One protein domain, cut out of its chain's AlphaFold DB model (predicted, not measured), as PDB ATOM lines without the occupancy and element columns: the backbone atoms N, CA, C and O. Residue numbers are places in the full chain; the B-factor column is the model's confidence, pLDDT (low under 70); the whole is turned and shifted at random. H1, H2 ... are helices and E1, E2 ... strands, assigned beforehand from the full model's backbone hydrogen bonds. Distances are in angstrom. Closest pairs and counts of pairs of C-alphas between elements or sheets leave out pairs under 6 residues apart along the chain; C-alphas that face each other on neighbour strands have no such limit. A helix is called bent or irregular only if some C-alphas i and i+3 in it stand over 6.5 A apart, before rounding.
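AT A GLANCE: This is residues 2 to 15, 35 to 134 and 237 to 264 of the 281 residues of an uncharacterized protein of Silicimonas sp (UniProt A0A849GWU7). The kinked helix H3 runs through the middle of this model, crossing one face of a small twisted sheet, E1 E2 E3, which H1 also covers; the longest helix, H6, packs on H3 and H4 on the side away from that sheet. The short strands E4 and E5 pair beside the first residues of H3, and H5 lies farthest out. The printed part has 142 residues and is of mixed class, with six named helices and five named strands in the order E1 E2 H1 H2 E3 E4 H3 H4 E5 H5 H6. The three-stranded sheet, order E1 E2 E3, is mixed, and E4 with E5 is parallel. The whole is compact, with a radius of gyration of the C-alphas of 14.8 A and spans of 45 by 33 by 32 A.

HOW THE PARTS SIT: E1, residues 7 to 11, is antiparallel to E2, residues 38 to 42; N 8 and O 41 are 2.9 A apart, within hydrogen-bond range. E2 is parallel to E3, residues 67 to 71, with N 68 and O 40 at 2.8 A. H1, residues 45 to 53, lies over E3 at a height over the sheet of 8.2 A; their closest C-alphas, Ala 48 and Leu 69, are 5.8 A apart. H2, residues 56 to 65, only grazes the sheet. H3, residues 83 to 100, is on the same face as H1, two layers with the sheet, and runs across the strands, at 73 degrees to E1 on the local plane. H3 touches H2 with residues 92 to 100 alone, closest at the C-alphas of Ser 65 and Leu 96, 4.8 A. E4, residues 80 to 82, is parallel to E5, residues 125 to 127; N 127 and O 81 are 2.8 A apart. E2, H1 H2, E3 and E4, H3 and H4, residues 114 to 123, E5 are strand-helix-strand units, parallel neighbour strands joined through helices, with right-handed crossovers. H6, residues 240 to 261, touches H3, closest at the C-alphas of Glu 94 and Gly 251, 6.3 A, and H4, at Glu 115 and Val 243, 6.8 A. H5, residues 129 to 134, is close to but not clearly touching H3, with the C-alphas of Ala 83 and Thr 129 6.2 A apart. Every O i to N i+4 pair is within hydrogen-bond range in H1, H2, H4, H5 and H6, and 12 of 14 are in H3.

IN THESE COORDINATES: E1 begins at C-alpha 7 (138.525, 161.067, 252.617). H3 is 25.9 A long, with a kink of 25 degrees near residue 90, and is irregular: C-alphas 84 and 87 are 7.5 A apart. H6, 30.5 A long, ends at C-alpha 261 (154.764, 171.533, 244.356).

THE WHOLE: The C-alphas of Gly 106 and Leu 134, the two farthest apart, are 46.4 A apart. Residues 16 to 34 and 135 to 236 are not printed; the gaps are 13.9 A and 44.6 A between C-alphas. The link from H3 to H4 is long, 13 residues. The mean pLDDT of the printed part is 81.0, with residues 13 to 15, 35 to 36, 129 to 134 and 237 to 264 under 70.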
ATOM      1  N   ALA A   2     129.120 149.521 245.772       82.00
ATOM      2  CA  ALA A   2     130.520 149.941 245.660       82.00
ATOM      3  C   ALA A   2     130.842 150.931 246.789       82.00
ATOM      4  O   ALA A   2     130.046 151.835 247.029       82.00
ATOM      5  N   LEU A   3     131.965 150.725 247.479       89.88
ATOM      6  CA  LEU A   3     132.444 151.607 248.546       89.88
ATOM      7  C   LEU A   3     132.941 152.937 247.963       89.88
ATOM      8  O   LEU A   3     133.560 152.947 246.895       89.88
ATOM      9  N   SER A   4     132.691 154.048 248.663       93.88
ATOM     10  CA  SER A   4     133.274 155.350 248.327       93.88
ATOM     11  C   SER A   4     134.501 155.627 249.195       93.88
ATOM     12  O   SER A   4     134.418 155.651 250.421       93.88
ATOM     13  N   TYR A   5     135.650 155.850 248.560       95.88
ATOM     14  CA  TYR A   5     136.943 155.999 249.240       95.88
ATOM     15  C   TYR A   5     137.402 157.452 249.395       95.88
ATOM     16  O   TYR A   5     138.557 157.698 249.743       95.88
ATOM     17  N   ASP A   6     136.513 158.419 249.155       94.31
ATOM     18  CA  ASP A   6     136.813 159.823 249.422       94.31
ATOM     19  C   ASP A   6     137.060 160.034 250.925       94.31
ATOM     20  O   ASP A   6     136.302 159.557 251.776       94.31
ATOM     21  N   PHE A   7     138.123 160.767 251.248       95.31
ATOM     22  CA  PHE A   7     138.525 161.067 252.617       95.31
ATOM     23  C   PHE A   7     139.027 162.503 252.729       95.31
ATOM     24  O   PHE A   7     139.552 163.064 251.763       95.31
ATOM     25  N   ASP A   8     138.881 163.065 253.922       92.94
ATOM     26  CA  ASP A   8     139.288 164.423 254.262       92.94
ATOM     27  C   ASP A   8     140.302 164.438 255.393       92.94
ATOM     28  O   ASP A   8     140.363 163.517 256.209       92.94
ATOM     29  N   MET A   9     141.090 165.510 255.448       93.38
ATOM     30  CA  MET A   9     141.984 165.754 256.567       93.38
ATOM     31  C   MET A   9     141.228 166.536 257.640       93.38
ATOM     32  O   MET A   9     140.629 167.577 257.374       93.38
ATOM     33  N   HIS A  10     141.257 166.035 258.869       87.81
ATOM     34  CA  HIS A  10     140.668 166.697 260.022       87.81
ATOM     35  C   HIS A  10     141.760 167.089 261.008       87.81
ATOM     36  O   HIS A  10     142.525 166.231 261.452       87.81
ATOM     37  N   SER A  11     141.830 168.376 261.354       82.31
ATOM     38  CA  SER A  11     142.824 168.866 262.303       82.31
ATOM     39  C   SER A  11     142.419 168.526 263.735       82.31
ATOM     40  O   SER A  11     141.422 169.026 264.251       82.31
ATOM     41  N   VAL A  12     143.208 167.678 264.384       71.88
ATOM     42  CA  VAL A  12     143.170 167.439 265.825       71.88
ATOM     43  C   VAL A  12     144.226 168.330 266.460       71.88
ATOM     44  O   VAL A  12     145.418 168.022 266.459       71.88
ATOM     45  N   MET A  13     143.783 169.456 267.015       52.81
ATOM     46  CA  MET A  13     144.594 170.197 267.976       52.81
ATOM     47  C   MET A  13     144.966 169.240 269.119       52.81
ATOM     48  O   MET A  13     144.063 168.634 269.701       52.81
ATOM     49  N   PRO A  14     146.253 169.072 269.469       50.72
ATOM     50  CA  PRO A  14     146.605 168.351 270.680       50.72
ATOM     51  C   PRO A  14     146.070 169.143 271.876       50.72
ATOM     52  O   PRO A  14     146.502 170.267 272.129       50.72
ATOM     53  N   THR A  15     145.128 168.561 272.618       40.59
ATOM     54  CA  THR A  15     144.496 169.196 273.787       40.59
ATOM     55  C   THR A  15     145.490 169.499 274.924       40.59
ATOM     56  O   THR A  15     145.130 170.197 275.865       40.59
ATOM     57  N   LEU A  35     154.049 165.559 264.695       46.56
ATOM     58  CA  LEU A  35     153.325 164.454 264.094       46.56
ATOM     59  C   LEU A  35     152.026 165.073 263.614       46.56
ATOM     60  O   LEU A  35     151.331 165.694 264.423       46.56
ATOM     61  N   ASP A  36     151.845 165.051 262.289       54.28
ATOM     62  CA  ASP A  36     150.882 165.884 261.582       54.28
ATOM     63  C   ASP A  36     149.598 165.953 262.404       54.28
ATOM     64  O   ASP A  36     148.971 164.926 262.662       54.28
ATOM     65  N   GLN A  37     149.220 167.156 262.839       71.88
ATOM     66  CA  GLN A  37     148.024 167.417 263.651       71.88
ATOM     67  C   GLN A  37     146.727 167.128 262.878       71.88
ATOM     68  O   GLN A  37     145.685 167.691 263.181       71.88
ATOM     69  N   ASN A  38     146.792 166.307 261.833       76.62
ATOM     70  CA  ASN A  38     145.745 166.038 260.880       76.62
ATOM     71  C   ASN A  38     145.560 164.526 260.764       76.62
ATOM     72  O   ASN A  38     146.490 163.797 260.417       76.62
ATOM     73  N   VAL A  39     144.336 164.075 261.000       91.00
ATOM     74  CA  VAL A  39     143.913 162.685 260.828       91.00
ATOM     75  C   VAL A  39     143.089 162.589 259.551       91.00
ATOM     76  O   VAL A  39     142.203 163.411 259.319       91.00
ATOM     77  N   ALA A  40     143.374 161.594 258.716       94.56
ATOM     78  CA  ALA A  40     142.573 161.298 257.535       94.56
ATOM     79  C   ALA A  40     141.320 160.512 257.931       94.56
ATOM     80  O   ALA A  40     141.409 159.471 258.581       94.56
ATOM     81  N   LEU A  41     140.147 160.990 257.534       96.12
ATOM     82  CA  LEU A  41     138.859 160.391 257.873       96.12
ATOM     83  C   LEU A  41     138.042 160.168 256.602       96.12
ATOM     84  O   LEU A  41     137.932 161.063 255.764       96.12
ATOM     85  N   PHE A  42     137.475 158.972 256.448       96.75
ATOM     86  CA  PHE A  42     136.616 158.652 255.307       96.75
ATOM     87  C   PHE A  42     135.294 159.416 255.394       96.75
ATOM     88  O   PHE A  42     134.765 159.628 256.483       96.75
ATOM     89  N   ARG A  43     134.734 159.785 254.240       94.81
ATOM     90  CA  ARG A  43     133.412 160.431 254.168       94.81
ATOM     91  C   ARG A  43     132.259 159.444 254.229       94.81
ATOM     92  O   ARG A  43     131.187 159.768 254.729       94.81
ATOM     93  N   ASP A  44     132.466 158.256 253.672       94.75
ATOM     94  CA  ASP A  44     131.431 157.235 253.579       94.75
ATOM     95  C   ASP A  44     131.444 156.342 254.829       94.75
ATOM     96  O   ASP A  44     132.453 155.669 255.085       94.75
ATOM     97  N   PRO A  45     130.344 156.294 255.606       94.31
ATOM     98  CA  PRO A  45     130.250 155.418 256.767       94.31
ATOM     99  C   PRO A  45     130.400 153.943 256.405       94.31
ATOM    100  O   PRO A  45     131.010 153.203 257.170       94.31
ATOM    101  N   VAL A  46     129.936 153.513 255.227       95.31
ATOM    102  CA  VAL A  46     130.045 152.105 254.817       95.31
ATOM    103  C   VAL A  46     131.509 151.718 254.598       95.31
ATOM    104  O   VAL A  46     131.929 150.625 254.975       95.31
ATOM    105  N   THR A  47     132.318 152.628 254.053       95.75
ATOM    106  CA  THR A  47     133.768 152.441 253.892       95.75
ATOM    107  C   THR A  47     134.491 152.410 255.234       95.75
ATOM    108  O   THR A  47     135.342 151.544 255.453       95.75
ATOM    109  N   ALA A  48     134.143 153.316 256.151       94.81
ATOM    110  CA  ALA A  48     134.712 153.322 257.498       94.81
ATOM    111  C   ALA A  48     134.359 152.036 258.269       94.81
ATOM    112  O   ALA A  48     135.217 151.462 258.940       94.81
ATOM    113  N   ASP A  49     133.126 151.544 258.132       95.12
ATOM    114  CA  ASP A  49     132.662 150.296 258.743       95.12
ATOM    115  C   ASP A  49     133.344 149.067 258.129       95.12
ATOM    116  O   ASP A  49     133.758 148.164 258.862       95.12
ATOM    117  N   ALA A  50     133.538 149.051 256.803       95.44
ATOM    118  CA  ALA A  50     134.302 148.011 256.119       95.44
ATOM    119  C   ALA A  50     135.724 147.921 256.691       95.44
ATOM    120  O   ALA A  50     136.154 146.845 257.110       95.44
ATOM    121  N   LEU A  51     136.415 149.060 256.829       96.00
ATOM    122  CA  LEU A  51     137.739 149.100 257.446       96.00
ATOM    123  C   LEU A  51     137.699 148.687 258.927       96.00
ATOM    124  O   LEU A  51     138.575 147.957 259.382       96.00
ATOM    125  N   ARG A  52     136.677 149.095 259.691       96.06
ATOM    126  CA  ARG A  52     136.546 148.735 261.115       96.06
ATOM    127  C   ARG A  52     136.321 147.237 261.335       96.06
ATOM    128  O   ARG A  52     136.753 146.714 262.359       96.06
ATOM    129  N   GLY A  53     135.676 146.548 260.399       94.62
ATOM    130  CA  GLY A  53     135.522 145.093 260.453       94.62
ATOM    131  C   GLY A  53     136.698 144.308 259.862       94.62
ATOM    132  O   GLY A  53     136.746 143.095 260.043       94.62
ATOM    133  N   ALA A  54     137.661 144.963 259.198       95.75
ATOM    134  CA  ALA A  54     138.868 144.304 258.696       95.75
ATOM    135  C   ALA A  54     139.715 143.744 259.848       95.75
ATOM    136  O   ALA A  54     139.542 144.131 261.005       95.75
ATOM    137  N   SER A  55     140.661 142.857 259.546       96.25
ATOM    138  CA  SER A  55     141.566 142.283 260.546       96.25
ATOM    139  C   SER A  55     142.324 143.356 261.343       96.25
ATOM    140  O   SER A  55     142.603 144.451 260.855       96.25
ATOM    141  N   GLU A  56     142.693 143.031 262.584       95.88
ATOM    142  CA  GLU A  56     143.364 143.973 263.488       95.88
ATOM    143  C   GLU A  56     144.653 144.555 262.899       95.88
ATOM    144  O   GLU A  56     144.885 145.757 263.015       95.88
ATOM    145  N   ALA A  57     145.443 143.736 262.200       94.06
ATOM    146  CA  ALA A  57     146.671 144.176 261.544       94.06
ATOM    147  C   ALA A  57     146.406 145.254 260.476       94.06
ATOM    148  O   ALA A  57     147.114 146.259 260.439       94.06
ATOM    149  N   ILE A  58     145.353 145.100 259.661       95.56
ATOM    150  CA  ILE A  58     144.960 146.107 258.661       95.56
ATOM    151  C   ILE A  58     144.503 147.390 259.355       95.56
ATOM    152  O   ILE A  58     144.968 148.473 259.008       95.56
ATOM    153  N   ARG A  59     143.636 147.292 260.369       96.44
ATOM    154  CA  ARG A  59     143.162 148.482 261.095       96.44
ATOM    155  C   ARG A  59     144.314 149.251 261.719       96.44
ATOM    156  O   ARG A  59     144.384 150.467 261.575       96.44
ATOM    157  N   LYS A  60     145.230 148.536 262.375       94.00
ATOM    158  CA  LYS A  60     146.416 149.132 262.984       94.00
ATOM    159  C   LYS A  60     147.296 149.803 261.931       94.00
ATOM    160  O   LYS A  60     147.708 150.933 262.143       94.00
ATOM    161  N   CYS A  61     147.502 149.163 260.780       93.81
ATOM    162  CA  CYS A  61     148.241 149.749 259.663       93.81
ATOM    163  C   CYS A  61     147.643 151.093 259.221       93.81
ATOM    164  O   CYS A  61     148.378 152.063 259.057       93.81
ATOM    165  N   PHE A  62     146.321 151.193 259.068       95.38
ATOM    166  CA  PHE A  62     145.669 152.461 258.718       95.38
ATOM    167  C   PHE A  62     145.841 153.520 259.815       95.38
ATOM    168  O   PHE A  62     146.225 154.651 259.512       95.38
ATOM    169  N   VAL A  63     145.637 153.147 261.081       94.31
ATOM    170  CA  VAL A  63     145.794 154.059 262.226       94.31
ATOM    171  C   VAL A  63     147.225 154.580 262.349       94.31
ATOM    172  O   VAL A  63     147.426 155.790 262.416       94.31
ATOM    173  N   ASP A  64     148.222 153.699 262.280       90.94
ATOM    174  CA  ASP A  64     149.646 154.061 262.336       90.94
ATOM    175  C   ASP A  64     150.068 154.957 261.156       90.94
ATOM    176  O   ASP A  64     151.061 155.678 261.231       90.94
ATOM    177  N   SER A  65     149.308 154.930 260.060       92.75
ATOM    178  CA  SER A  65     149.545 155.767 258.878       92.75
ATOM    179  C   SER A  65     148.907 157.157 258.978       92.75
ATOM    180  O   SER A  65     149.242 158.048 258.190       92.75
ATOM    181  N   GLY A  66     148.022 157.358 259.958       92.94
ATOM    182  CA  GLY A  66     147.305 158.609 260.203       92.94
ATOM    183  C   GLY A  66     145.835 158.599 259.779       92.94
ATOM    184  O   GLY A  66     145.249 159.673 259.656       92.94
ATOM    185  N   PHE A  67     145.227 157.432 259.549       94.69
ATOM    186  CA  PHE A  67     143.783 157.325 259.326       94.69
ATOM    187  C   PHE A  67     143.027 157.112 260.636       94.69
ATOM    188  O   PHE A  67     143.406 156.296 261.472       94.69
ATOM    189  N   GLY A  68     141.899 157.792 260.791       92.06
ATOM    190  CA  GLY A  68     140.923 157.462 261.820       92.06
ATOM    191  C   GLY A  68     139.892 156.462 261.302       92.06
ATOM    192  O   GLY A  68     139.633 156.355 260.107       92.06
ATOM    193  N   LEU A  69     139.264 155.744 262.234       90.56
ATOM    194  CA  LEU A  69     138.176 154.797 261.945       90.56
ATOM    195  C   LEU A  69     136.780 155.436 262.070       90.56
ATOM    196  O   LEU A  69     135.767 154.733 262.081       90.56
ATOM    197  N   ASN A  70     136.744 156.762 262.203       89.88
ATOM    198  CA  ASN A  70     135.536 157.579 262.254       89.88
ATOM    199  C   ASN A  70     135.250 158.195 260.880       89.88
ATOM    200  O   ASN A  70     136.066 158.111 259.961       89.88
ATOM    201  N   VAL A  71     134.089 158.834 260.767       92.44
ATOM    202  CA  VAL A  71     133.621 159.480 259.541       92.44
ATOM    203  C   VAL A  71     133.705 160.992 259.692       92.44
ATOM    204  O   VAL A  71     133.354 161.527 260.744       92.44
ATOM    205  N   TYR A  72     134.142 161.679 258.642       91.75
ATOM    206  CA  TYR A  72     134.115 163.137 258.557       91.75
ATOM    207  C   TYR A  72     133.984 163.570 257.098       91.75
ATOM    208  O   TYR A  72     134.628 163.000 256.220       91.75
ATOM    209  N   ASP A  73     133.154 164.583 256.852       90.31
ATOM    210  CA  ASP A  73     132.941 165.169 255.530       90.31
ATOM    211  C   ASP A  73     133.121 166.689 255.603       90.31
ATOM    212  O   ASP A  73     132.368 167.393 256.275       90.31
ATOM    213  N   SER A  74     134.134 167.190 254.899       84.69
ATOM    214  CA  SER A  74     134.425 168.620 254.742       84.69
ATOM    215  C   SER A  74     133.454 169.345 253.802       84.69
ATOM    216  O   SER A  74     133.501 170.570 253.683       84.69
ATOM    217  N   GLY A  75     132.612 168.612 253.066       86.94
ATOM    218  CA  GLY A  75     131.715 169.157 252.052       86.94
ATOM    219  C   GLY A  75     132.394 169.476 250.713       86.94
ATOM    220  O   GLY A  75     131.816 170.183 249.876       86.94
ATOM    221  N   ALA A  76     133.613 168.979 250.450       85.31
ATOM    222  CA  ALA A  76     134.283 169.237 249.166       85.31
ATOM    223  C   ALA A  76     133.564 168.572 247.970       85.31
ATOM    224  O   ALA A  76     133.643 169.074 246.842       85.31
ATOM    225  N   GLY A  77     132.794 167.511 248.227       86.56
ATOM    226  CA  GLY A  77     132.051 166.747 247.223       86.56
ATOM    227  C   GLY A  77     132.878 165.620 246.586       86.56
ATOM    228  O   GLY A  77     134.093 165.550 246.781       86.56
ATOM    229  N   PRO A  78     132.235 164.714 245.832       91.12
ATOM    230  CA  PRO A  78     132.837 163.451 245.412       91.12
ATOM    231  C   PRO A  78     134.068 163.636 244.516       91.12
ATOM    232  O   PRO A  78     134.077 164.480 243.613       91.12
ATOM    233  N   GLY A  79     135.115 162.842 244.759       92.50
ATOM    234  CA  GLY A  79     136.379 162.894 244.015       92.50
ATOM    235  C   GLY A  79     137.102 164.242 244.112       92.50
ATOM    236  O   GLY A  79     137.839 164.628 243.191       92.50
ATOM    237  N   ARG A  80     136.845 165.010 245.174       92.94
ATOM    238  CA  ARG A  80     137.482 166.299 245.452       92.94
ATOM    239  C   ARG A  80     137.975 166.360 246.882       92.94
ATOM    240  O   ARG A  80     137.349 165.781 247.761       92.94
ATOM    241  N   PHE A  81     139.041 167.113 247.111       91.56
ATOM    242  CA  PHE A  81     139.558 167.404 248.446       91.56
ATOM    243  C   PHE A  81     139.935 168.891 248.563       91.56
ATOM    244  O   PHE A  81     140.224 169.521 247.541       91.56
ATOM    245  N   PRO A  82     139.922 169.477 249.770       88.81
ATOM    246  CA  PRO A  82     140.462 170.814 250.015       88.81
ATOM    247  C   PRO A  82     141.887 171.005 249.483       88.81
ATOM    248  O   PRO A  82     142.769 170.216 249.807       88.81
ATOM    249  N   ALA A  83     142.171 172.058 248.707       87.44
ATOM    250  CA  ALA A  83     143.533 172.273 248.196       87.44
ATOM    251  C   ALA A  83     144.562 172.474 249.323       87.44
ATOM    252  O   ALA A  83     145.708 172.046 249.187       87.44
ATOM    253  N   SER A  84     144.136 173.058 250.450       83.81
ATOM    254  CA  SER A  84     144.936 173.193 251.676       83.81
ATOM    255  C   SER A  84     145.466 171.860 252.205       83.81
ATOM    256  O   SER A  84     146.550 171.811 252.784       83.81
ATOM    257  N   ASP A  85     144.725 170.778 251.981       88.38
ATOM    258  CA  ASP A  85     144.984 169.477 252.590       88.38
ATOM    259  C   ASP A  85     145.947 168.629 251.757       88.38
ATOM    260  O   ASP A  85     146.408 167.587 252.221       88.38
ATOM    261  N   GLY A  86     146.285 169.071 250.539       88.12
ATOM    262  CA  GLY A  86     147.135 168.339 249.598       88.12
ATOM    263  C   GLY A  86     148.429 167.795 250.217       88.12
ATOM    264  O   GLY A  86     148.654 166.586 250.139       88.12
ATOM    265  N   PRO A  87     149.258 168.623 250.882       86.31
ATOM    266  CA  PRO A  87     150.491 168.150 251.509       86.31
ATOM    267  C   PRO A  87     150.262 167.091 252.596       86.31
ATOM    268  O   PRO A  87     150.967 166.084 252.628       86.31
ATOM    269  N   ALA A  88     149.270 167.287 253.472       88.00
ATOM    270  CA  ALA A  88     148.976 166.351 254.560       88.00
ATOM    271  C   ALA A  88     148.410 165.024 254.025       88.00
ATOM    272  O   ALA A  88     148.773 163.946 254.496       88.00
ATOM    273  N   ARG A  89     147.584 165.107 252.979       91.62
ATOM    274  CA  ARG A  89     147.038 163.959 252.262       91.62
ATOM    275  C   ARG A  89     148.136 163.103 251.634       91.62
ATOM    276  O   ARG A  89     148.110 161.887 251.805       91.62
ATOM    277  N   SER A  90     149.110 163.717 250.956       88.75
ATOM    278  CA  SER A  90     150.249 162.989 250.379       88.75
ATOM    279  C   SER A  90     151.047 162.247 251.451       88.75
ATOM    280  O   SER A  90     151.297 161.057 251.296       88.75
ATOM    281  N   ARG A  91     151.349 162.898 252.585       88.75
ATOM    282  CA  ARG A  91     152.085 162.268 253.697       88.75
ATOM    283  C   ARG A  91     151.363 161.052 254.273       88.75
ATOM    284  O   ARG A  91     151.986 160.021 254.499       88.75
ATOM    285  N   VAL A  92     150.054 161.158 254.514       90.62
ATOM    286  CA  VAL A  92     149.258 160.038 255.044       90.62
ATOM    287  C   VAL A  92     149.205 158.872 254.053       90.62
ATOM    288  O   VAL A  92     149.351 157.720 254.460       90.62
ATOM    289  N   ILE A  93     149.046 159.153 252.756       91.44
ATOM    290  CA  ILE A  93     149.071 158.114 251.718       91.44
ATOM    291  C   ILE A  93     150.448 157.446 251.664       91.44
ATOM    292  O   ILE A  93     150.516 156.223 251.654       91.44
ATOM    293  N   GLU A  94     151.538 158.211 251.664       88.38
ATOM    294  CA  GLU A  94     152.903 157.671 251.636       88.38
ATOM    295  C   GLU A  94     153.182 156.767 252.841       88.38
ATOM    296  O   GLU A  94     153.608 155.626 252.657       88.38
ATOM    297  N   ARG A  95     152.850 157.223 254.059       90.38
ATOM    298  CA  ARG A  95     152.951 156.400 255.276       90.38
ATOM    299  C   ARG A  95     152.140 155.113 255.162       90.38
ATOM    300  O   ARG A  95     152.641 154.051 255.526       90.38
ATOM    301  N   LEU A  96     150.920 155.198 254.627       92.44
ATOM    302  CA  LEU A  96     150.083 154.022 254.403       92.44
ATOM    303  C   LEU A  96     150.754 153.040 253.457       92.44
ATOM    304  O   LEU A  96     150.827 151.859 253.775       92.44
ATOM    305  N   MET A  97     151.293 153.513 252.337       87.88
ATOM    306  CA  MET A  97     151.950 152.627 251.385       87.88
ATOM    307  C   MET A  97     153.180 151.949 251.993       87.88
ATOM    308  O   MET A  97     153.344 150.745 251.821       87.88
ATOM    309  N   THR A  98     153.984 152.667 252.780       88.62
ATOM    310  CA  THR A  98     155.106 152.072 253.521       88.62
ATOM    311  C   THR A  98     154.642 151.011 254.523       88.62
ATOM    312  O   THR A  98     155.207 149.921 254.571       88.62
ATOM    313  N   ASN A  99     153.596 151.289 255.302       89.88
ATOM    314  CA  ASN A  99     153.111 150.358 256.323       89.88
ATOM    315  C   ASN A  99     152.437 149.115 255.718       89.88
ATOM    316  O   ASN A  99     152.551 148.020 256.271       89.88
ATOM    317  N   LEU A 100     151.794 149.251 254.554       90.25
ATOM    318  CA  LEU A 100     151.203 148.131 253.820       90.25
ATOM    319  C   LEU A 100     152.252 147.117 253.351       90.25
ATOM    320  O   LEU A 100     151.948 145.928 253.288       90.25
ATOM    321  N   GLU A 101     153.483 147.544 253.053       88.06
ATOM    322  CA  GLU A 101     154.560 146.622 252.657       88.06
ATOM    323  C   GLU A 101     154.978 145.662 253.777       88.06
ATOM    324  O   GLU A 101     155.514 144.590 253.488       88.06
ATOM    325  N   ALA A 102     154.738 146.039 255.035       88.31
ATOM    326  CA  ALA A 102     155.058 145.236 256.209       88.31
ATOM    327  C   ALA A 102     153.927 144.272 256.615       88.31
ATOM    328  O   ALA A 102     154.118 143.459 257.524       88.31
ATOM    329  N   LEU A 103     152.752 144.351 255.978       88.88
ATOM    330  CA  LEU A 103     151.630 143.481 256.314       88.88
ATOM    331  C   LEU A 103     151.836 142.052 255.789       88.88
ATOM    332  O   LEU A 103     152.293 141.863 254.661       88.88
ATOM    333  N   PRO A 104     151.455 141.027 256.574       88.81
ATOM    334  CA  PRO A 104     151.432 139.654 256.092       88.81
ATOM    335  C   PRO A 104     150.337 139.449 255.036       88.81
ATOM    336  O   PRO A 104     149.283 140.087 255.056       88.81
ATOM    337  N   ASP A 105     150.572 138.496 254.137       87.38
ATOM    338  CA  ASP A 105     149.604 138.105 253.116       87.38
ATOM    339  C   ASP A 105     148.371 137.397 253.707       87.38
ATOM    340  O   ASP A 105     148.419 136.765 254.764       87.38
ATOM    341  N   GLY A 106     147.257 137.435 252.969       88.69
ATOM    342  CA  GLY A 106     146.061 136.637 253.272       88.69
ATOM    343  C   GLY A 106     145.192 137.162 254.418       88.69
ATOM    344  O   GLY A 106     144.279 136.452 254.845       88.69
ATOM    345  N   LEU A 107     145.457 138.382 254.893       92.12
ATOM    346  CA  LEU A 107     144.612 139.082 255.856       92.12
ATOM    347  C   LEU A 107     143.209 139.345 255.299       92.12
ATOM    348  O   LEU A 107     143.018 139.531 254.095       92.12
ATOM    349  N   ASP A 108     142.230 139.374 256.199       94.12
ATOM    350  CA  ASP A 108     140.848 139.694 255.861       94.12
ATOM    351  C   ASP A 108     140.618 141.207 255.881       94.12
ATOM    352  O   ASP A 108     140.803 141.866 256.906       94.12
ATOM    353  N   TRP A 109     140.195 141.739 254.740       93.88
ATOM    354  CA  TRP A 109     139.917 143.154 254.528       93.88
ATOM    355  C   TRP A 109     138.455 143.531 254.782       93.88
ATOM    356  O   TRP A 109     138.117 144.704 254.665       93.88
ATOM    357  N   ASN A 110     137.580 142.571 255.105       94.44
ATOM    358  CA  ASN A 110     136.155 142.815 255.352       94.44
ATOM    359  C   ASN A 110     135.493 143.656 254.240       94.44
ATOM    360  O   ASN A 110     134.840 144.671 254.471       94.44
ATOM    361  N   SER A 111     135.699 143.234 252.992       91.94
ATOM    362  CA  SER A 111     135.215 143.915 251.777       91.94
ATOM    363  C   SER A 111     135.860 145.271 251.462       91.94
ATOM    364  O   SER A 111     135.548 145.833 250.411       91.94
ATOM    365  N   PHE A 112     136.766 145.786 252.301       94.12
ATOM    366  CA  PHE A 112     137.578 146.948 251.955       94.12
ATOM    367  C   PHE A 112     138.484 146.600 250.766       94.12
ATOM    368  O   PHE A 112     139.258 145.644 250.806       94.12
ATOM    369  N   ASP A 113     138.379 147.368 249.688       92.56
ATOM    370  CA  ASP A 113     139.131 147.147 248.457       92.56
ATOM    371  C   ASP A 113     140.300 148.131 248.377       92.56
ATOM    372  O   ASP A 113     140.128 149.298 248.015       92.56
ATOM    373  N   ILE A 114     141.501 147.655 248.713       91.75
ATOM    374  CA  ILE A 114     142.711 148.485 248.714       91.75
ATOM    375  C   ILE A 114     143.042 149.047 247.325       91.75
ATOM    376  O   ILE A 114     143.525 150.174 247.213       91.75
ATOM    377  N   GLU A 115     142.734 148.306 246.258       89.50
ATOM    378  CA  GLU A 115     142.937 148.772 244.884       89.50
ATOM    379  C   GLU A 115     141.959 149.905 244.553       89.50
ATOM    380  O   GLU A 115     142.356 150.940 244.012       89.50
ATOM    381  N   GLY A 116     140.692 149.746 244.948       91.50
ATOM    382  CA  GLY A 116     139.666 150.780 244.814       91.50
ATOM    383  C   GLY A 116     140.020 152.054 245.582       91.50
ATOM    384  O   GLY A 116     139.897 153.158 245.043       91.50
ATOM    385  N   PHE A 117     140.540 151.902 246.804       94.19
ATOM    386  CA  PHE A 117     141.069 153.012 247.589       94.19
ATOM    387  C   PHE A 117     142.221 153.717 246.867       94.19
ATOM    388  O   PHE A 117     142.162 154.931 246.676       94.19
ATOM    389  N   ALA A 118     143.241 152.983 246.410       90.31
ATOM    390  CA  ALA A 118     144.398 153.571 245.736       90.31
ATOM    391  C   ALA A 118     143.995 154.327 244.456       90.31
ATOM    392  O   ALA A 118     144.469 155.440 244.209       90.31
ATOM    393  N   MET A 119     143.071 153.769 243.667       90.19
ATOM    394  CA  MET A 119     142.528 154.440 242.484       90.19
ATOM    395  C   MET A 119     141.765 155.719 242.839       90.19
ATOM    396  O   MET A 119     141.952 156.741 242.180       90.19
ATOM    397  N   SER A 120     140.909 155.693 243.861       92.19
ATOM    398  CA  SER A 120     140.207 156.897 244.327       92.19
ATOM    399  C   SER A 120     141.200 157.949 244.826       92.19
ATOM    400  O   SER A 120     141.111 159.121 244.449       92.19
ATOM    401  N   ALA A 121     142.215 157.521 245.578       91.25
ATOM    402  CA  ALA A 121     143.221 158.400 246.137       91.25
ATOM    403  C   ALA A 121     144.031 159.135 245.052       91.25
ATOM    404  O   ALA A 121     144.282 160.337 245.178       91.25
ATOM    405  N   LEU A 122     144.386 158.438 243.971       88.12
ATOM    406  CA  LEU A 122     145.082 159.005 242.814       88.12
ATOM    407  C   LEU A 122     144.207 159.934 241.963       88.12
ATOM    408  O   LEU A 122     144.696 160.931 241.439       88.12
ATOM    409  N   ASN A 123     142.924 159.607 241.797       90.75
ATOM    410  CA  ASN A 123     142.029 160.338 240.893       90.75
ATOM    411  C   ASN A 123     141.358 161.562 241.533       90.75
ATOM    412  O   ASN A 123     140.772 162.383 240.817       90.75
ATOM    413  N   ALA A 124     141.405 161.684 242.863       91.88
ATOM    414  CA  ALA A 124     140.849 162.828 243.570       91.88
ATOM    415  C   ALA A 124     141.548 164.130 243.149       91.88
ATOM    416  O   ALA A 124     142.768 164.176 242.992       91.88
ATOM    417  N   LYS A 125     140.774 165.209 242.984       92.00
ATOM    418  CA  LYS A 125     141.293 166.509 242.528       92.00
ATOM    419  C   LYS A 125     141.187 167.576 243.619       92.00
ATOM    420  O   LYS A 125     140.174 167.603 244.319       92.00
ATOM    421  N   PRO A 126     142.167 168.484 243.741       90.50
ATOM    422  CA  PRO A 126     142.040 169.609 244.655       90.50
ATOM    423  C   PRO A 126     140.863 170.498 244.230       90.50
ATOM    424  O   PRO A 126     140.592 170.665 243.037       90.50
ATOM    425  N   LEU A 127     140.137 171.041 245.203       87.56
ATOM    426  CA  LEU A 127     139.160 172.097 244.973       87.56
ATOM    427  C   LEU A 127     139.898 173.434 244.891       87.56
ATOM    428  O   LEU A 127     140.696 173.733 245.774       87.56
ATOM    429  N   ASP A 128     139.601 174.258 243.887       75.44
ATOM    430  CA  ASP A 128     140.167 175.606 243.811       75.44
ATOM    431  C   ASP A 128     139.875 176.390 245.103       75.44
ATOM    432  O   ASP A 128     138.736 176.450 245.579       75.44
ATOM    433  N   THR A 129     140.904 177.020 245.670       62.62
ATOM    434  CA  THR A 129     140.862 177.703 246.977       62.62
ATOM    435  C   THR A 129     139.796 178.810 247.037       62.62
ATOM    436  O   THR A 129     139.213 179.086 248.091       62.62
ATOM    437  N   SER A 130     139.474 179.418 245.890       59.28
ATOM    438  CA  SER A 130     138.395 180.404 245.735       59.28
ATOM    439  C   SER A 130     137.000 179.785 245.889       59.28
ATOM    440  O   SER A 130     136.126 180.377 246.524       59.28
ATOM    441  N   ALA A 131     136.794 178.568 245.379       58.38
ATOM    442  CA  ALA A 131     135.547 177.823 245.522       58.38
ATOM    443  C   ALA A 131     135.343 177.311 246.957       58.38
ATOM    444  O   ALA A 131     134.204 177.230 247.416       58.38
ATOM    445  N   GLN A 132     136.427 177.011 247.682       58.12
ATOM    446  CA  GLN A 132     136.359 176.649 249.102       58.12
ATOM    447  C   GLN A 132     135.907 177.825 249.966       58.12
ATOM    448  O   GLN A 132     134.941 177.699 250.714       58.12
ATOM    449  N   SER A 133     136.549 178.984 249.799       61.88
ATOM    450  CA  SER A 133     136.230 180.193 250.569       61.88
ATOM    451  C   SER A 133     134.773 180.627 250.359       61.88
ATOM    452  O   SER A 133     134.064 180.916 251.317       61.88
ATOM    453  N   LEU A 134     134.279 180.590 249.114       60.81
ATOM    454  CA  LEU A 134     132.877 180.886 248.787       60.81
ATOM    455  C   LEU A 134     131.877 179.906 249.417       60.81
ATOM    456  O   LEU A 134     130.777 180.312 249.791       60.81
ATOM    457  N   LYS A 237     140.898 137.519 249.416       50.00
ATOM    458  CA  LYS A 237     142.326 137.330 249.668       50.00
ATOM    459  C   LYS A 237     143.059 137.975 248.502       50.00
ATOM    460  O   LYS A 237     143.367 137.322 247.509       50.00
ATOM    461  N   ILE A 238     143.237 139.286 248.581       54.91
ATOM    462  CA  ILE A 238     144.005 140.033 247.597       54.91
ATOM    463  C   ILE A 238     145.465 139.647 247.839       54.91
ATOM    464  O   ILE A 238     146.016 139.914 248.904       54.91
ATOM    465  N   GLY A 239     146.069 138.936 246.886       50.41
ATOM    466  CA  GLY A 239     147.507 138.691 246.915       50.41
ATOM    467  C   GLY A 239     148.228 140.027 246.777       50.41
ATOM    468  O   GLY A 239     147.916 140.795 245.871       50.41
ATOM    469  N   LEU A 240     149.187 140.317 247.654       57.59
ATOM    470  CA  LEU A 240     149.851 141.621 247.714       57.59
ATOM    471  C   LEU A 240     150.720 141.919 246.473       57.59
ATOM    472  O   LEU A 240     151.132 143.053 246.275       57.59
ATOM    473  N   GLY A 241     150.986 140.940 245.600       57.47
ATOM    474  CA  GLY A 241     151.867 141.086 244.429       57.47
ATOM    475  C   GLY A 241     151.465 142.198 243.439       57.47
ATOM    476  O   GLY A 241     152.257 143.118 243.220       57.47
ATOM    477  N   PRO A 242     150.258 142.164 242.844       57.47
ATOM    478  CA  PRO A 242     149.772 143.225 241.955       57.47
ATOM    479  C   PRO A 242     149.588 144.560 242.685       57.47
ATOM    480  O   PRO A 242     149.940 145.614 242.153       57.47
ATOM    481  N   VAL A 243     149.118 144.501 243.936       55.47
ATOM    482  CA  VAL A 243     148.941 145.668 244.808       55.47
ATOM    483  C   VAL A 243     150.271 146.372 245.051       55.47
ATOM    484  O   VAL A 243     150.323 147.587 244.949       55.47
ATOM    485  N   LYS A 244     151.364 145.634 245.275       56.81
ATOM    486  CA  LYS A 244     152.710 146.171 245.519       56.81
ATOM    487  C   LYS A 244     153.280 146.893 244.299       56.81
ATOM    488  O   LYS A 244     153.832 147.981 244.433       56.81
ATOM    489  N   MET A 245     153.089 146.340 243.100       60.59
ATOM    490  CA  MET A 245     153.474 147.003 241.844       60.59
ATOM    491  C   MET A 245     152.697 148.311 241.639       60.59
ATOM    492  O   MET A 245     153.275 149.327 241.250       60.59
ATOM    493  N   MET A 246     151.397 148.309 241.944       59.28
ATOM    494  CA  MET A 246     150.563 149.506 241.863       59.28
ATOM    495  C   MET A 246     150.906 150.525 242.959       59.28
ATOM    496  O   MET A 246     150.963 151.718 242.676       59.28
ATOM    497  N   LEU A 247     151.224 150.066 244.172       60.66
ATOM    498  CA  LEU A 247     151.709 150.882 245.287       60.66
ATOM    499  C   LEU A 247     152.985 151.638 244.920       60.66
ATOM    500  O   LEU A 247     153.091 152.828 245.202       60.66
ATOM    501  N   MET A 248     153.931 150.974 244.249       63.44
ATOM    502  CA  MET A 248     155.166 151.617 243.799       63.44
ATOM    503  C   MET A 248     154.904 152.687 242.735       63.44
ATOM    504  O   MET A 248     155.510 153.757 242.782       63.44
ATOM    505  N   ALA A 249     153.961 152.452 241.819       59.06
ATOM    506  CA  ALA A 249     153.551 153.464 240.847       59.06
ATOM    507  C   ALA A 249     152.856 154.666 241.518       59.06
ATOM    508  O   ALA A 249     153.112 155.813 241.148       59.06
ATOM    509  N   VAL A 250     152.020 154.412 242.532       62.00
ATOM    510  CA  VAL A 250     151.342 155.442 243.336       62.00
ATOM    511  C   VAL A 250     152.363 156.274 244.117       62.00
ATOM    512  O   VAL A 250     152.353 157.500 244.017       62.00
ATOM    513  N   GLY A 251     153.273 155.625 244.846       58.94
ATOM    514  CA  GLY A 251     154.326 156.292 245.615       58.94
ATOM    515  C   GLY A 251     155.237 157.147 244.733       58.94
ATOM    516  O   GLY A 251     155.534 158.287 245.080       58.94
ATOM    517  N   LEU A 252     155.598 156.656 243.541       59.34
ATOM    518  CA  LEU A 252     156.369 157.432 242.567       59.34
ATOM    519  C   LEU A 252     155.597 158.667 242.068       59.34
ATOM    520  O   LEU A 252     156.177 159.747 241.962       59.34
ATOM    521  N   PHE A 253     154.294 158.542 241.795       60.62
ATOM    522  CA  PHE A 253     153.460 159.670 241.368       60.62
ATOM    523  C   PHE A 253     153.352 160.758 242.447       60.62
ATOM    524  O   PHE A 253     153.486 161.946 242.138       60.62
ATOM    525  N   PHE A 254     153.159 160.373 243.711       60.97
ATOM    526  CA  PHE A 254     153.110 161.323 244.826       60.97
ATOM    527  C   PHE A 254     154.473 161.967 245.100       60.97
ATOM    528  O   PHE A 254     154.526 163.190 245.230       60.97
ATOM    529  N   ALA A 255     155.574 161.208 245.040       55.38
ATOM    530  CA  ALA A 255     156.926 161.756 245.160       55.38
ATOM    531  C   ALA A 255     157.217 162.809 244.075       55.38
ATOM    532  O   ALA A 255     157.700 163.900 244.378       55.38
ATOM    533  N   ILE A 256     156.862 162.530 242.813       57.59
ATOM    534  CA  ILE A 256     157.024 163.480 241.699       57.59
ATOM    535  C   ILE A 256     156.130 164.714 241.892       57.59
ATOM    536  O   ILE A 256     156.574 165.841 241.676       57.59
ATOM    537  N   THR A 257     154.885 164.527 242.334       54.88
ATOM    538  CA  THR A 257     153.939 165.631 242.565       54.88
ATOM    539  C   THR A 257     154.368 166.511 243.745       54.88
ATOM    540  O   THR A 257     154.162 167.724 243.712       54.88
ATOM    541  N   PHE A 258     155.008 165.940 244.768       51.31
ATOM    542  CA  PHE A 258     155.595 166.679 245.883       51.31
ATOM    543  C   PHE A 258     156.844 167.460 245.452       51.31
ATOM    544  O   PHE A 258     156.960 168.639 245.768       51.31
ATOM    545  N   LEU A 259     157.724 166.852 244.647       52.00
ATOM    546  CA  LEU A 259     158.873 167.525 244.019       52.00
ATOM    547  C   LEU A 259     158.468 168.678 243.088       52.00
ATOM    548  O   LEU A 259     159.226 169.631 242.936       52.00
ATOM    549  N   ALA A 260     157.285 168.599 242.476       48.78
ATOM    550  CA  ALA A 260     156.752 169.646 241.608       48.78
ATOM    551  C   ALA A 260     156.063 170.798 242.369       48.78
ATOM    552  O   ALA A 260     156.002 171.907 241.846       48.78
ATOM    553  N   ASN A 261     155.541 170.552 243.578       47.31
ATOM    554  CA  ASN A 261     154.764 171.533 244.356       47.31
ATOM    555  C   ASN A 261     155.482 172.068 245.609       47.31
ATOM    556  O   ASN A 261     155.026 173.044 246.200       47.31
ATOM    557  N   GLY A 262     156.578 171.442 246.032       38.66
ATOM    558  CA  GLY A 262     157.398 171.853 247.165       38.66
ATOM    559  C   GLY A 262     158.838 172.103 246.736       38.66
ATOM    560  O   GLY A 262     159.333 171.474 245.806       38.66
ATOM    561  N   ASP A 263     159.496 173.020 247.439       49.25
ATOM    562  CA  ASP A 263     160.881 173.501 247.315       49.25
ATOM    563  C   ASP A 263     161.953 172.389 247.493       49.25
ATOM    564  O   ASP A 263     162.822 172.435 248.360       49.25
ATOM    565  N   GLY A 264     161.846 171.306 246.716       45.00
ATOM    566  CA  GLY A 264     162.683 170.104 246.761       45.00
ATOM    567  C   GLY A 264     163.551 169.912 245.516       45.00
ATOM    568  O   GLY A 264     164.456 169.074 245.529       45.00
TER     569      GLY A 264